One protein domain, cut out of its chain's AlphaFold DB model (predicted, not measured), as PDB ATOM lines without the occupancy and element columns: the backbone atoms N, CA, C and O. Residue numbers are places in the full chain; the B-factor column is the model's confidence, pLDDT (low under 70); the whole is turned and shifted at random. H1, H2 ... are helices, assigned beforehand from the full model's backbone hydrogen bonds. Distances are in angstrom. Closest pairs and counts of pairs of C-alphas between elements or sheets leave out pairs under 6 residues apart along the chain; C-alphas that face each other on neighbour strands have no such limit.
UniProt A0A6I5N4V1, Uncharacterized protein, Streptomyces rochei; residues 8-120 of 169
ATOM      1  N   GLU A   8     238.707 225.684 272.954       85.56
ATOM      2  CA  GLU A   8     239.162 224.827 271.857       85.56
ATOM      3  C   GLU A   8     238.763 225.411 270.497       85.56
ATOM      4  O   GLU A   8     239.580 225.477 269.577       85.56
ATOM      5  N   TYR A   9     237.519 225.887 270.380       85.31
ATOM      6  CA  TYR A   9     237.021 226.516 269.163       85.31
ATOM      7  C   TYR A   9     237.755 227.831 268.867       85.31
ATOM      8  O   TYR A   9     238.229 228.030 267.748       85.31
ATOM      9  N   ALA A  10     237.904 228.705 269.865       83.50
ATOM     10  CA  ALA A  10     238.598 229.979 269.722       83.50
ATOM     11  C   ALA A  10     240.079 229.773 269.371       83.50
ATOM     12  O   ALA A  10     240.574 230.386 268.426       83.50
ATOM     13  N   SER A  11     240.769 228.854 270.057       85.81
ATOM     14  CA  SER A  11     242.160 228.500 269.760       85.81
ATOM     15  C   SER A  11     242.315 227.949 268.342       85.81
ATOM     16  O   SER A  11     243.267 228.308 267.652       85.81
ATOM     17  N   ALA A  12     241.388 227.105 267.879       87.94
ATOM     18  CA  ALA A  12     241.398 226.621 266.504       87.94
ATOM     19  C   ALA A  12     241.196 227.775 265.507       87.94
ATOM     20  O   ALA A  12     241.973 227.925 264.563       87.94
ATOM     21  N   MET A  13     240.200 228.635 265.726       89.50
ATOM     22  CA  MET A  13     239.871 229.724 264.802       89.50
ATOM     23  C   MET A  13     240.955 230.804 264.720       89.50
ATOM     24  O   MET A  13     241.210 231.302 263.623       89.50
ATOM     25  N   VAL A  14     241.659 231.092 265.821       87.88
ATOM     26  CA  VAL A  14     242.834 231.988 265.830       87.88
ATOM     27  C   VAL A  14     243.966 231.465 264.948       87.88
ATOM     28  O   VAL A  14     244.761 232.252 264.456       87.88
ATOM     29  N   THR A  15     244.042 230.160 264.678       87.25
ATOM     30  CA  THR A  15     245.025 229.618 263.721       87.25
ATOM     31  C   THR A  15     244.495 229.552 262.293       87.25
ATOM     32  O   THR A  15     245.225 229.822 261.340       87.25
ATOM     33  N   VAL A  16     243.213 229.220 262.130       88.62
ATOM     34  CA  VAL A  16     242.600 229.012 260.815       88.62
ATOM     35  C   VAL A  16     242.446 230.331 260.060       88.62
ATOM     36  O   VAL A  16     242.793 230.390 258.879       88.62
ATOM     37  N   LEU A  17     241.966 231.392 260.720       88.75
ATOM     38  CA  LEU A  17     241.733 232.680 260.060       88.75
ATOM     39  C   LEU A  17     243.024 233.291 259.476       88.75
ATOM     40  O   LEU A  17     243.001 233.637 258.290       88.75
ATOM     41  N   PRO A  18     244.164 233.347 260.198       87.75
ATOM     42  CA  PRO A  18     245.419 233.840 259.628       87.75
ATOM     43  C   PRO A  18     245.929 233.001 258.463       87.75
ATOM     44  O   PRO A  18     246.415 233.556 257.480       87.75
ATOM     45  N   VAL A  19     245.808 231.671 258.530       90.00
ATOM     46  CA  VAL A  19     246.230 230.788 257.431       90.00
ATOM     47  C   VAL A  19     245.389 231.041 256.182       90.00
ATOM     48  O   VAL A  19     245.954 231.201 255.100       90.00
ATOM     49  N   ILE A  20     244.061 231.147 256.323       89.69
ATOM     50  CA  ILE A  20     243.172 231.520 255.213       89.69
ATOM     51  C   ILE A  20     243.612 232.866 254.636       89.69
ATOM     52  O   ILE A  20     243.774 232.974 253.425       89.69
ATOM     53  N   MET A  21     243.869 233.861 255.490       89.25
ATOM     54  CA  MET A  21     244.268 235.203 255.069       89.25
ATOM     55  C   MET A  21     245.637 235.228 254.362       89.25
ATOM     56  O   MET A  21     245.815 235.964 253.392       89.25
ATOM     57  N   LEU A  22     246.594 234.401 254.791       89.88
ATOM     58  CA  LEU A  22     247.903 234.264 254.147       89.88
ATOM     59  C   LEU A  22     247.797 233.622 252.762       89.88
ATOM     60  O   LEU A  22     248.355 234.152 251.800       89.88
ATOM     61  N   VAL A  23     247.068 232.509 252.643       87.88
ATOM     62  CA  VAL A  23     246.845 231.837 251.350       87.88
ATOM     63  C   VAL A  23     246.118 232.780 250.396       87.88
ATOM     64  O   VAL A  23     246.562 232.998 249.269       87.88
ATOM     65  N   ALA A  24     245.062 233.413 250.897       86.19
ATOM     66  CA  ALA A  24     244.327 234.463 250.220       86.19
ATOM     67  C   ALA A  24     245.268 235.553 249.670       86.19
ATOM     68  O   ALA A  24     245.231 235.873 248.479       86.19
ATOM     69  N   LEU A  25     246.147 236.109 250.508       87.62
ATOM     70  CA  LEU A  25     247.067 237.176 250.114       87.62
ATOM     71  C   LEU A  25     248.014 236.749 248.983       87.62
ATOM     72  O   LEU A  25     248.262 237.529 248.060       87.62
ATOM     73  N   VAL A  26     248.525 235.516 249.027       86.81
ATOM     74  CA  VAL A  26     249.378 234.963 247.963       86.81
ATOM     75  C   VAL A  26     248.612 234.871 246.644       86.81
ATOM     76  O   VAL A  26     249.104 235.332 245.611       86.81
ATOM     77  N   GLU A  27     247.394 234.326 246.662       83.06
ATOM     78  CA  GLU A  27     246.568 234.201 245.457       83.06
ATOM     79  C   GLU A  27     246.224 235.556 244.844       83.06
ATOM     80  O   GLU A  27     246.338 235.749 243.631       83.06
ATOM     81  N   PHE A  28     245.859 236.517 245.687       83.62
ATOM     82  CA  PHE A  28     245.543 237.870 245.260       83.62
ATOM     83  C   PHE A  28     246.755 238.587 244.662       83.62
ATOM     84  O   PHE A  28     246.638 239.223 243.612       83.62
ATOM     85  N   ASN A  29     247.936 238.444 245.269       85.19
ATOM     86  CA  ASN A  29     249.173 239.004 244.723       85.19
ATOM     87  C   ASN A  29     249.510 238.407 243.354       85.19
ATOM     88  O   ASN A  29     249.854 239.149 242.432       85.19
ATOM     89  N   ASN A  30     249.339 237.094 243.187       82.06
ATOM     90  CA  ASN A  30     249.543 236.425 241.903       82.06
ATOM     91  C   ASN A  30     248.541 236.910 240.842       82.06
ATOM     92  O   ASN A  30     248.933 237.220 239.715       82.06
ATOM     93  N   ALA A  31     247.261 237.040 241.201       79.75
ATOM     94  CA  ALA A  31     246.228 237.557 240.304       79.75
ATOM     95  C   ALA A  31     246.494 239.019 239.894       79.75
ATOM     96  O   ALA A  31     246.349 239.383 238.723       79.75
ATOM     97  N   ASN A  32     246.936 239.855 240.836       83.00
ATOM     98  CA  ASN A  32     247.283 241.248 240.573       83.00
ATOM     99  C   ASN A  32     248.536 241.364 239.689       83.00
ATOM    100  O   ASN A  32     248.557 242.154 238.743       83.00
ATOM    101  N   ALA A  33     249.562 240.543 239.934       83.12
ATOM    102  CA  ALA A  33     250.759 240.488 239.098       83.12
ATOM    103  C   ALA A  33     250.424 240.086 237.653       83.12
ATOM    104  O   ALA A  33     250.824 240.779 236.718       83.12
ATOM    105  N   ALA A  34     249.619 239.034 237.468       78.94
ATOM    106  CA  ALA A  34     249.153 238.615 236.147       78.94
ATOM    107  C   ALA A  34     248.412 239.751 235.423       78.94
ATOM    108  O   ALA A  34     248.676 240.026 234.253       78.94
ATOM    109  N   TYR A  35     247.544 240.475 236.134       78.19
ATOM    110  CA  TYR A  35     246.835 241.618 235.570       78.19
ATOM    111  C   TYR A  35     247.772 242.762 235.155       78.19
ATOM    112  O   TYR A  35     247.625 243.313 234.060       78.19
ATOM    113  N   ARG A  36     248.737 243.125 236.010       82.62
ATOM    114  CA  ARG A  36     249.731 244.159 235.691       82.62
ATOM    115  C   ARG A  36     250.529 243.789 234.447       82.62
ATOM    116  O   ARG A  36     250.710 244.649 233.591       82.62
ATOM    117  N   ASN A  37     250.928 242.527 234.314       82.38
ATOM    118  CA  ASN A  37     251.638 242.044 233.133       82.38
ATOM    119  C   ASN A  37     250.779 242.180 231.871       82.38
ATOM    120  O   ASN A  37     251.231 242.780 230.903       82.38
ATOM    121  N   THR A  38     249.507 241.769 231.908       80.62
ATOM    122  CA  THR A  38     248.597 241.942 230.759       80.62
ATOM    123  C   THR A  38     248.404 243.414 230.370       80.62
ATOM    124  O   THR A  38     248.301 243.734 229.188       80.62
ATOM    125  N   GLN A  39     248.350 244.338 231.338       82.75
ATOM    126  CA  GLN A  39     248.281 245.773 231.029       82.75
ATOM    127  C   GLN A  39     249.565 246.282 230.384       82.75
ATOM    128  O   GLN A  39     249.491 247.004 229.395       82.75
ATOM    129  N   LEU A  40     250.723 245.893 230.920       85.12
ATOM    130  CA  LEU A  40     252.016 246.286 230.367       85.12
ATOM    131  C   LEU A  40     252.194 245.756 228.943       85.12
ATOM    132  O   LEU A  40     252.587 246.522 228.069       85.12
ATOM    133  N   GLU A  41     251.835 244.497 228.692       85.56
ATOM    134  CA  GLU A  41     251.842 243.894 227.354       85.56
ATOM    135  C   GLU A  41     250.934 244.658 226.385       85.56
ATOM    136  O   GLU A  41     251.353 244.985 225.276       85.56
ATOM    137  N   TYR A  42     249.713 245.010 226.810       85.56
ATOM    138  CA  TYR A  42     248.798 245.809 225.994       85.56
ATOM    139  C   TYR A  42     249.367 247.199 225.685       85.56
ATOM    140  O   TYR A  42     249.350 247.634 224.535       85.56
ATOM    141  N   THR A  43     249.902 247.898 226.690       87.00
ATOM    142  CA  THR A  43     250.499 249.225 226.505       87.00
ATOM    143  C   THR A  43     251.719 249.167 225.587       87.00
ATOM    144  O   THR A  43     251.871 250.028 224.724       87.00
ATOM    145  N   GLN A  44     252.569 248.149 225.724       88.62
ATOM    146  CA  GLN A  44     253.718 247.943 224.842       88.62
ATOM    147  C   GLN A  44     253.282 247.655 223.402       88.62
ATOM    148  O   GLN A  44     253.820 248.266 222.480       88.62
ATOM    149  N   ALA A  45     252.280 246.792 223.207       86.94
ATOM    150  CA  ALA A  45     251.724 246.497 221.890       86.94
ATOM    151  C   ALA A  45     251.092 247.739 221.241       86.94
ATOM    152  O   ALA A  45     251.309 247.993 220.061       86.94
ATOM    153  N   LEU A  46     250.370 248.557 222.015       89.00
ATOM    154  CA  LEU A  46     249.789 249.810 221.533       89.00
ATOM    155  C   LEU A  46     250.878 250.801 221.102       89.00
ATOM    156  O   LEU A  46     250.800 251.370 220.019       89.00
ATOM    157  N   LEU A  47     251.926 250.974 221.916       89.69
ATOM    158  CA  LEU A  47     253.053 251.847 221.578       89.69
ATOM    159  C   LEU A  47     253.790 251.380 220.315       89.69
ATOM    160  O   LEU A  47     254.228 252.218 219.528       89.69
ATOM    161  N   GLN A  48     253.937 250.068 220.114       88.06
ATOM    162  CA  GLN A  48     254.525 249.510 218.893       88.06
ATOM    163  C   GLN A  48     253.630 249.742 217.674       88.06
ATOM    164  O   GLN A  48     254.127 250.219 216.657       88.06
ATOM    165  N   ALA A  49     252.322 249.497 217.793       86.12
ATOM    166  CA  ALA A  49     251.377 249.719 216.703       86.12
ATOM    167  C   ALA A  49     251.367 251.188 216.251       86.12
ATOM    168  O   ALA A  49     251.498 251.470 215.062       86.12
ATOM    169  N   VAL A  50     251.340 252.129 217.203       89.06
ATOM    170  CA  VAL A  50     251.414 253.574 216.920       89.06
ATOM    171  C   VAL A  50     252.726 253.949 216.222       89.06
ATOM    172  O   VAL A  50     252.717 254.754 215.297       89.06
ATOM    173  N   ARG A  51     253.861 253.364 216.633       89.62
ATOM    174  CA  ARG A  51     255.169 253.623 216.001       89.62
ATOM    175  C   ARG A  51     255.264 253.076 214.580       89.62
ATOM    176  O   ARG A  51     255.867 253.727 213.733       89.62
ATOM    177  N   ASN A  52     254.690 251.904 214.331       90.00
ATOM    178  CA  ASN A  52     254.761 251.228 213.039       90.00
ATOM    179  C   ASN A  52     253.649 251.665 212.068       90.00
ATOM    180  O   ASN A  52     253.659 251.249 210.911       90.00
ATOM    181  N   GLY A  53     252.689 252.481 212.520       85.56
ATOM    182  CA  GLY A  53     251.489 252.813 211.744       85.56
ATOM    183  C   GLY A  53     250.557 251.612 211.537       85.56
ATOM    184  O   GLY A  53     249.818 251.567 210.557       85.56
ATOM    185  N   GLU A  54     250.619 250.623 212.430       86.38
ATOM    186  CA  GLU A  54     249.780 249.426 212.403       86.38
ATOM    187  C   GLU A  54     248.438 249.664 213.116       86.38
ATOM    188  O   GLU A  54     248.242 250.646 213.831       86.38
ATOM    189  N   ILE A  55     247.496 248.738 212.922       82.00
ATOM    190  CA  ILE A  55     246.174 248.790 213.557       82.00
ATOM    191  C   ILE A  55     246.325 248.653 215.076       82.00
ATOM    192  O   ILE A  55     246.997 247.745 215.568       82.00
ATOM    193  N   GLU A  56     245.655 249.531 215.824       84.81
ATOM    194  CA  GLU A  56     245.691 249.518 217.284       84.81
ATOM    195  C   GLU A  56     245.139 248.203 217.870       84.81
ATOM    196  O   GLU A  56     244.090 247.707 217.434       84.81
ATOM    197  N   PRO A  57     245.796 247.634 218.897       80.81
ATOM    198  CA  PRO A  57     245.303 246.443 219.570       80.81
ATOM    199  C   PRO A  57     243.984 246.723 220.299       80.81
ATOM    200  O   PRO A  57     243.793 247.769 220.930       80.81
ATOM    201  N   ILE A  58     243.084 245.738 220.270       82.25
ATOM    202  CA  ILE A  58     241.755 245.832 220.884       82.25
ATOM    203  C   ILE A  58     241.903 246.062 222.399       82.25
ATOM    204  O   ILE A  58     242.527 245.241 223.079       82.25
ATOM    205  N   PRO A  59     241.324 247.143 222.954       78.88
ATOM    206  CA  PRO A  59     241.429 247.425 224.376       78.88
ATOM    207  C   PRO A  59     240.715 246.366 225.222       78.88
ATOM    208  O   PRO A  59     239.706 245.788 224.800       78.88
ATOM    209  N   PRO A  60     241.173 246.142 226.466       76.44
ATOM    210  CA  PRO A  60     240.463 245.281 227.399       76.44
ATOM    211  C   PRO A  60     239.043 245.812 227.660       76.44
ATOM    212  O   PRO A  60     238.811 247.015 227.787       76.44
ATOM    213  N   SER A  61     238.082 244.892 227.763       82.56
ATOM    214  CA  SER A  61     236.662 245.215 227.946       82.56
ATOM    215  C   SER A  61     236.399 246.105 229.174       82.56
ATOM    216  O   SER A  61     236.889 245.853 230.275       82.56
ATOM    217  N   LYS A  62     235.531 247.119 229.036       82.50
ATOM    218  CA  LYS A  62     235.086 247.954 230.174       82.50
ATOM    219  C   LYS A  62     234.416 247.120 231.274       82.50
ATOM    220  O   LYS A  62     234.545 247.442 232.455       82.50
ATOM    221  N   TRP A  63     233.728 246.042 230.893       79.69
ATOM    222  CA  TRP A  63     233.095 245.120 231.833       79.69
ATOM    223  C   TRP A  63     234.116 244.329 232.644       79.69
ATOM    224  O   TRP A  63     233.935 244.191 233.851       79.69
ATOM    225  N   SER A  64     235.214 243.880 232.028       79.75
ATOM    226  CA  SER A  64     236.270 243.183 232.769       79.75
ATOM    227  C   SER A  64     236.975 244.119 233.750       79.75
ATOM    228  O   SER A  64     237.309 243.702 234.856       79.75
ATOM    229  N   ARG A  65     237.121 245.408 233.402       80.88
ATOM    230  CA  ARG A  65     237.634 246.427 234.330       80.88
ATOM    231  C   ARG A  65     236.734 246.600 235.557       80.88
ATOM    232  O   ARG A  65     237.235 246.526 236.674       80.88
ATOM    233  N   ARG A  66     235.421 246.767 235.361       86.00
ATOM    234  CA  ARG A  66     234.453 246.916 236.466       86.00
ATOM    235  C   ARG A  66     234.347 245.664 237.331       86.00
ATOM    236  O   ARG A  66     234.363 245.768 238.550       86.00
ATOM    237  N   ALA A  67     234.270 244.484 236.712       84.44
ATOM    238  CA  ALA A  67     234.240 243.213 237.437       84.44
ATOM    239  C   ALA A  67     235.484 243.050 238.324       84.44
ATOM    240  O   ALA A  67     235.392 242.574 239.450       84.44
ATOM    241  N   ARG A  68     236.641 243.516 237.841       81.50
ATOM    242  CA  ARG A  68     237.885 243.519 238.607       81.50
ATOM    243  C   ARG A  68     237.857 244.510 239.770       81.50
ATOM    244  O   ARG A  68     238.247 244.143 240.867       81.50
ATOM    245  N   GLU A  69     237.425 245.748 239.547       86.19
ATOM    246  CA  GLU A  69     237.274 246.740 240.624       86.19
ATOM    247  C   GLU A  69     236.333 246.220 241.723       86.19
ATOM    248  O   GLU A  69     236.667 246.296 242.904       86.19
ATOM    249  N   ALA A  70     235.221 245.586 241.338       87.75
ATOM    250  CA  ALA A  70     234.313 244.928 242.272       87.75
ATOM    251  C   ALA A  70     234.990 243.774 243.032       87.75
ATOM    252  O   ALA A  70     234.839 243.678 244.247       87.75
ATOM    253  N   ALA A  71     235.780 242.935 242.351       84.94
ATOM    254  CA  ALA A  71     236.546 241.867 242.994       84.94
ATOM    255  C   ALA A  71     237.586 242.414 243.991       84.94
ATOM    256  O   ALA A  71     237.736 241.859 245.075       84.94
ATOM    257  N   TYR A  72     238.252 243.530 243.672       85.56
ATOM    258  CA  TYR A  72     239.163 244.218 244.592       85.56
ATOM    259  C   TYR A  72     238.442 244.763 245.824       85.56
ATOM    260  O   TYR A  72     238.911 244.580 246.943       85.56
ATOM    261  N   MET A  73     237.298 245.422 245.639       90.06
ATOM    262  CA  MET A  73     236.505 245.926 246.763       90.06
ATOM    263  C   MET A  73     236.016 244.788 247.659       90.06
ATOM    264  O   MET A  73     236.133 244.870 248.881       90.06
ATOM    265  N   TYR A  74     235.513 243.714 247.051       88.69
ATOM    266  CA  TYR A  74     235.095 242.509 247.760       88.69
ATOM    267  C   TYR A  74     236.253 241.893 248.551       88.69
ATOM    268  O   TYR A  74     236.084 241.518 249.707       88.69
ATOM    269  N   TRP A  75     237.449 241.867 247.962       86.19
ATOM    270  CA  TRP A  75     238.654 241.395 248.629       86.19
ATOM    271  C   TRP A  75     238.991 242.193 249.888       86.19
ATOM    272  O   TRP A  75     239.150 241.618 250.962       86.19
ATOM    273  N   TYR A  76     239.063 243.522 249.777       87.81
ATOM    274  CA  TYR A  76     239.348 244.379 250.928       87.81
ATOM    275  C   TYR A  76     238.289 244.240 252.024       87.81
ATOM    276  O   TYR A  76     238.634 244.244 253.204       87.81
ATOM    277  N   ALA A  77     237.020 244.055 251.647       90.75
ATOM    278  CA  ALA A  77     235.953 243.783 252.602       90.75
ATOM    279  C   ALA A  77     236.176 242.456 253.348       90.75
ATOM    280  O   ALA A  77     236.064 242.425 254.572       90.75
ATOM    281  N   ILE A  78     236.555 241.380 252.647       90.00
ATOM    282  CA  ILE A  78     236.868 240.087 253.275       90.00
ATOM    283  C   ILE A  78     238.053 240.195 254.227       90.00
ATOM    284  O   ILE A  78     237.974 239.680 255.341       90.00
ATOM    285  N   VAL A  79     239.132 240.861 253.813       89.56
ATOM    286  CA  VAL A  79     240.314 241.057 254.665       89.56
ATOM    287  C   VAL A  79     239.936 241.836 255.924       89.56
ATOM    288  O   VAL A  79     240.278 241.416 257.025       89.56
ATOM    289  N   GLY A  80     239.164 242.918 255.782       91.81
ATOM    290  CA  GLY A  80     238.652 243.677 256.925       91.81
ATOM    291  C   GLY A  80     237.810 242.820 257.877       91.81
ATOM    292  O   GLY A  80     237.996 242.897 259.090       91.81
ATOM    293  N   LEU A  81     236.942 241.955 257.340       93.56
ATOM    294  CA  LEU A  81     236.143 241.021 258.139       93.56
ATOM    295  C   LEU A  81     237.002 239.986 258.878       93.56
ATOM    296  O   LEU A  81     236.695 239.678 260.026       93.56
ATOM    297  N   HIS A  82     238.075 239.477 258.263       92.56
ATOM    298  CA  HIS A  82     238.995 238.536 258.914       92.56
ATOM    299  C   HIS A  82     239.764 239.202 260.053       92.56
ATOM    300  O   HIS A  82     239.779 238.665 261.155       92.56
ATOM    301  N   ILE A  83     240.319 240.396 259.820       92.31
ATOM    302  CA  ILE A  83     241.019 241.172 260.856       92.31
ATOM    303  C   ILE A  83     240.078 241.470 262.025       92.31
ATOM    304  O   ILE A  83     240.463 241.349 263.188       92.31
ATOM    305  N   TYR A  84     238.829 241.840 261.731       94.88
ATOM    306  CA  TYR A  84     237.830 242.098 262.761       94.88
ATOM    307  C   TYR A  84     237.469 240.829 263.548       94.88
ATOM    308  O   TYR A  84     237.472 240.857 264.776       94.88
ATOM    309  N   ALA A  85     237.226 239.702 262.869       93.56
ATOM    310  CA  ALA A  85     236.954 238.416 263.516       93.56
ATOM    311  C   ALA A  85     238.124 237.947 264.396       93.56
ATOM    312  O   ALA A  85     237.911 237.494 265.518       93.56
ATOM    313  N   GLU A  86     239.359 238.104 263.923       92.12
ATOM    314  CA  GLU A  86     240.561 237.769 264.684       92.12
ATOM    315  C   GLU A  86     240.735 238.685 265.904       92.12
ATOM    316  O   GLU A  86     241.039 238.209 266.995       92.12
ATOM    317  N   SER A  87     240.440 239.980 265.761       91.94
ATOM    318  CA  SER A  87     240.453 240.933 266.879       91.94
ATOM    319  C   SER A  87     239.442 240.548 267.965       91.94
ATOM    320  O   SER A  87     239.781 240.580 269.147       91.94
ATOM    321  N   LEU A  88     238.229 240.132 267.575       91.00
ATOM    322  CA  LEU A  88     237.211 239.642 268.510       91.00
ATOM    323  C   LEU A  88     237.656 238.360 269.221       91.00
ATOM    324  O   LEU A  88     237.470 238.240 270.430       91.00
ATOM    325  N   LEU A  89     238.284 237.424 268.503       89.75
ATOM    326  CA  LEU A  89     238.820 236.200 269.102       89.75
ATOM    327  C   LEU A  89     239.931 236.490 270.111       89.75
ATOM    328  O   LEU A  89     239.915 235.937 271.208       89.75
ATOM    329  N   ILE A  90     240.876 237.367 269.766       89.31
ATOM    330  CA  ILE A  90     241.960 237.772 270.668       89.31
ATOM    331  C   ILE A  90     241.377 238.452 271.908       89.31
ATOM    332  O   ILE A  90     241.781 238.133 273.024       89.31
ATOM    333  N   GLN A  91     240.409 239.352 271.729       88.06
ATOM    334  CA  GLN A  91     239.748 240.034 272.838       88.06
ATOM    335  C   GLN A  91     239.013 239.051 273.757       88.06
ATOM    336  O   GLN A  91     239.130 239.160 274.976       88.06
ATOM    337  N   TRP A  92     238.295 238.080 273.187       86.69
ATOM    338  CA  TRP A  92     237.595 237.048 273.949       86.69
ATOM    339  C   TRP A  92     238.572 236.121 274.691       86.69
ATOM    340  O   TRP A  92     238.382 235.835 275.868       86.69
ATOM    341  N   LEU A  93     239.675 235.708 274.055       85.62
ATOM    342  CA  LEU A  93     240.717 234.898 274.704       85.62
ATOM    343  C   LEU A  93     241.431 235.657 275.831       85.62
ATOM    344  O   LEU A  93     241.822 235.051 276.832       85.62
ATOM    345  N   ALA A  94     241.597 236.971 275.674       86.44
ATOM    346  CA  ALA A  94     242.218 237.837 276.667       86.44
ATOM    347  C   ALA A  94     241.288 238.195 277.840       86.44
ATOM    348  O   ALA A  94     241.785 238.651 278.871       86.44
ATOM    349  N   SER A  95     239.966 238.005 277.723       85.69
ATOM    350  CA  SER A  95     239.042 238.312 278.817       85.69
ATOM    351  C   SER A  95     239.111 237.252 279.923       85.69
ATOM    352  O   SER A  95     239.214 236.046 279.679       85.69
ATOM    353  N   THR A  96     239.065 237.715 281.175       73.00
ATOM    354  CA  THR A  96     239.033 236.862 282.375       73.00
ATOM    355  C   THR A  96     237.622 236.382 282.714       73.00
ATOM    356  O   THR A  96     237.465 235.350 283.360       73.00
ATOM    357  N   GLU A  97     236.593 237.098 282.254       69.19
ATOM    358  CA  GLU A  97     235.192 236.678 282.321       69.19
ATOM    359  C   GLU A  97     234.785 236.112 280.954       69.19
ATOM    360  O   GLU A  97     234.489 236.852 280.012       69.19
ATOM    361  N   ARG A  98     234.837 234.783 280.824       66.38
ATOM    362  CA  ARG A  98     234.514 234.055 279.588       66.38
ATOM    363  C   ARG A  98     233.082 233.539 279.656       66.38
ATOM    364  O   ARG A  98     232.834 232.385 279.991       66.38
ATOM    365  N   GLY A  99     232.127 234.427 279.392       67.94
ATOM    366  CA  GLY A  99     230.748 234.014 279.145       67.94
ATOM    367  C   GLY A  99     230.619 233.332 277.775       67.94
ATOM    368  O   GLY A  99     231.373 233.676 276.856       67.94
ATOM    369  N   PRO A 100     229.678 232.386 277.603       68.44
ATOM    370  CA  PRO A 100     229.357 231.856 276.283       68.44
ATOM    371  C   PRO A 100     228.840 232.993 275.394       68.44
ATOM    372  O   PRO A 100     227.816 233.608 275.688       68.44
ATOM    373  N   ASP A 101     229.561 233.269 274.306       80.38
ATOM    374  CA  ASP A 101     229.183 234.260 273.295       80.38
ATOM    375  C   ASP A 101     228.857 233.559 271.963       80.38
ATOM    376  O   ASP A 101     229.729 233.396 271.099       80.38
ATOM    377  N   PRO A 102     227.608 233.091 271.790       83.81
ATOM    378  CA  PRO A 102     227.198 232.402 270.571       83.81
ATOM    379  C   PRO A 102     227.183 233.330 269.348       83.81
ATOM    380  O   PRO A 102     227.385 232.865 268.228       83.81
ATOM    381  N   GLY A 103     226.990 234.643 269.542       86.75
ATOM    382  CA  GLY A 103     226.953 235.612 268.445       86.75
ATOM    383  C   GLY A 103     228.325 235.787 267.802       86.75
ATOM    384  O   GLY A 103     228.463 235.683 266.580       86.75
ATOM    385  N   THR A 104     229.359 235.972 268.623       86.31
ATOM    386  CA  THR A 104     230.739 236.049 268.127       86.31
ATOM    387  C   THR A 104     231.185 234.718 267.523       86.31
ATOM    388  O   THR A 104     231.843 234.715 266.482       86.31
ATOM    389  N   ALA A 105     230.788 233.578 268.100       87.25
ATOM    390  CA  ALA A 105     231.128 232.264 267.553       87.25
ATOM    391  C   ALA A 105     230.518 232.033 266.162       87.25
ATOM    392  O   ALA A 105     231.201 231.572 265.245       87.25
ATOM    393  N   GLU A 106     229.247 232.389 265.974       90.94
ATOM    394  CA  GLU A 106     228.583 232.280 264.676       90.94
ATOM    395  C   GLU A 106     229.189 233.235 263.642       90.94
ATOM    396  O   GLU A 106     229.420 232.835 262.497       90.94
ATOM    397  N   PHE A 107     229.530 234.462 264.048       92.06
ATOM    398  CA  PHE A 107     230.213 235.422 263.186       92.06
ATOM    399  C   PHE A 107     231.588 234.915 262.732       92.06
ATOM    400  O   PHE A 107     231.858 234.870 261.532       92.06
ATOM    401  N   VAL A 108     232.438 234.471 263.662       92.31
ATOM    402  CA  VAL A 108     233.768 233.914 263.362       92.31
ATOM    403  C   VAL A 108     233.652 232.699 262.445       92.31
ATOM    404  O   VAL A 108     234.373 232.606 261.450       92.31
ATOM    405  N   ARG A 109     232.703 231.795 262.721       91.69
ATOM    406  CA  ARG A 109     232.422 230.647 261.853       91.69
ATOM    407  C   ARG A 109     232.045 231.092 260.448       91.69
ATOM    408  O   ARG A 109     232.545 230.519 259.482       91.69
ATOM    409  N   ALA A 110     231.143 232.064 260.329       92.88
ATOM    410  CA  ALA A 110     230.698 232.569 259.039       92.88
ATOM    411  C   ALA A 110     231.868 233.192 258.271       92.88
ATOM    412  O   ALA A 110     232.066 232.844 257.110       92.88
ATOM    413  N   VAL A 111     232.680 234.035 258.917       93.31
ATOM    414  CA  VAL A 111     233.865 234.656 258.309       93.31
ATOM    415  C   VAL A 111     234.867 233.599 257.847       93.31
ATOM    416  O   VAL A 111     235.285 233.642 256.693       93.31
ATOM    417  N   GLY A 112     235.190 232.614 258.689       91.00
ATOM    418  CA  GLY A 112     236.111 231.536 258.327       91.00
ATOM    419  C   GLY A 112     235.597 230.672 257.174       91.00
ATOM    420  O   GLY A 112     236.332 230.398 256.227       91.00
ATOM    421  N   ALA A 113     234.317 230.288 257.197       91.50
ATOM    422  CA  ALA A 113     233.709 229.494 256.130       91.50
ATOM    423  C   ALA A 113     233.642 230.264 254.801       91.50
ATOM    424  O   ALA A 113     233.991 229.718 253.753       91.50
ATOM    425  N   TRP A 114     233.224 231.532 254.840       90.88
ATOM    426  CA  TRP A 114     233.168 232.387 253.655       90.88
ATOM    427  C   TRP A 114     234.560 232.675 253.099       90.88
ATOM    428  O   TRP A 114     234.758 232.522 251.898       90.88
ATOM    429  N   GLY A 115     235.531 233.015 253.950       89.31
ATOM    430  CA  GLY A 115     236.918 233.238 253.543       89.31
ATOM    431  C   GLY A 115     237.523 232.015 252.865       89.31
ATOM    432  O   GLY A 115     238.081 232.122 251.773       89.31
ATOM    433  N   PHE A 116     237.333 230.836 253.459       90.31
ATOM    434  CA  PHE A 116     237.784 229.577 252.877       90.31
ATOM    435  C   PHE A 116     237.148 229.306 251.506       90.31
ATOM    436  O   PHE A 116     237.847 228.967 250.550       90.31
ATOM    437  N   LEU A 117     235.832 229.503 251.380       91.25
ATOM    438  CA  LEU A 117     235.132 229.322 250.109       91.25
ATOM    439  C   LEU A 117     235.627 230.310 249.045       91.25
ATOM    440  O   LEU A 117     235.808 229.924 247.890       91.25
ATOM    441  N   THR A 118     235.882 231.565 249.419       87.50
ATOM    442  CA  THR A 118     236.432 232.573 248.508       87.50
ATOM    443  C   THR A 118     237.804 232.167 247.986       87.50
ATOM    444  O   THR A 118     238.026 232.278 246.780       87.50
ATOM    445  N   VAL A 119     238.692 231.661 248.848       87.88
ATOM    446  CA  VAL A 119     240.009 231.143 248.437       87.88
ATOM    447  C   VAL A 119     239.848 229.973 247.465       87.88
ATOM    448  O   VAL A 119     240.420 229.997 246.383       87.88
ATOM    449  N   ILE A 120     238.988 228.991 247.761       89.81
ATOM    450  CA  ILE A 120     238.742 227.864 246.840       89.81
ATOM    451  C   ILE A 120     238.237 228.349 245.478       89.81
ATOM    452  O   ILE A 120     238.728 227.911 244.435       89.81
TER     453      ILE A 120
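AT A GLANCE: This is residues 8 to 120 of the 169 residues of an uncharacterized protein of Streptomyces rochei (UniProt A0A6I5N4V1). A long rod with an up-and-down bundle of three helices toward one end: H1 runs most of the rod's length, H2 folds back, and H3 turns again to pack on both. The helices come together in residues 10 to 27 of H1, residues 78 to 93 of H2, and H3, while the later part of H1 runs on beyond this bundle. The printed part has 113 residues with three named helices, H1, H2 and H3 in chain order, and no named strand; its class is all helix. It is extended, with a radius of gyration of the C-alphas of 21.1 A and spans of 74 by 21 by 20 A.

HOW THE PARTS SIT: H1, residues 8 to 52, and H2, residues 62 to 94, form a helical hairpin, opposite ways at a shallow tilt of 23 degrees. They touch through residues 10 to 21 and 79 to 93 alone, the closest C-alphas being those of Ala 10 and Leu 89, 6.3 A apart. H2 and H3, residues 102 to 120, form a second helical hairpin, opposite ways at a steep tilt of 38 degrees. H2 touches H3 with residues 78 to 89 alone; the closest C-alphas are those of Ala 85 and Val 108, 5.5 A apart. H1 touches H3 with residues 13 to 27 alone, closest at the C-alphas of Ala 24 and Val 119, 5.7 A apart. They run the same way at a tilt of 36 degrees, only just steep. Every O i to N i+4 pair is within hydrogen-bond range in H2 and H3, and 39 of 41 in H1.

IN THESE COORDINATES: H1 is 66.3 A long, from C-alpha 8 at (239.162, 224.827, 271.857) to C-alpha 52 at (254.761, 251.228, 213.039). H2 is 48.1 A long from Lys 62 to Ala 94. H3 is 26.8 A long and ends at C-alpha 120, (238.742, 227.864, 246.840).

THE WHOLE: The two C-alphas farthest apart are those of Gly 53 and Glu 97, 74.2 A. Both links are short, and the printed part has no cut. Residues 61 to 67, of which 62 to 67 belong to H2, and residues 94 to 100 stand free. The mean pLDDT of the printed part is 86.1, and residues 97 to 100 are under 70.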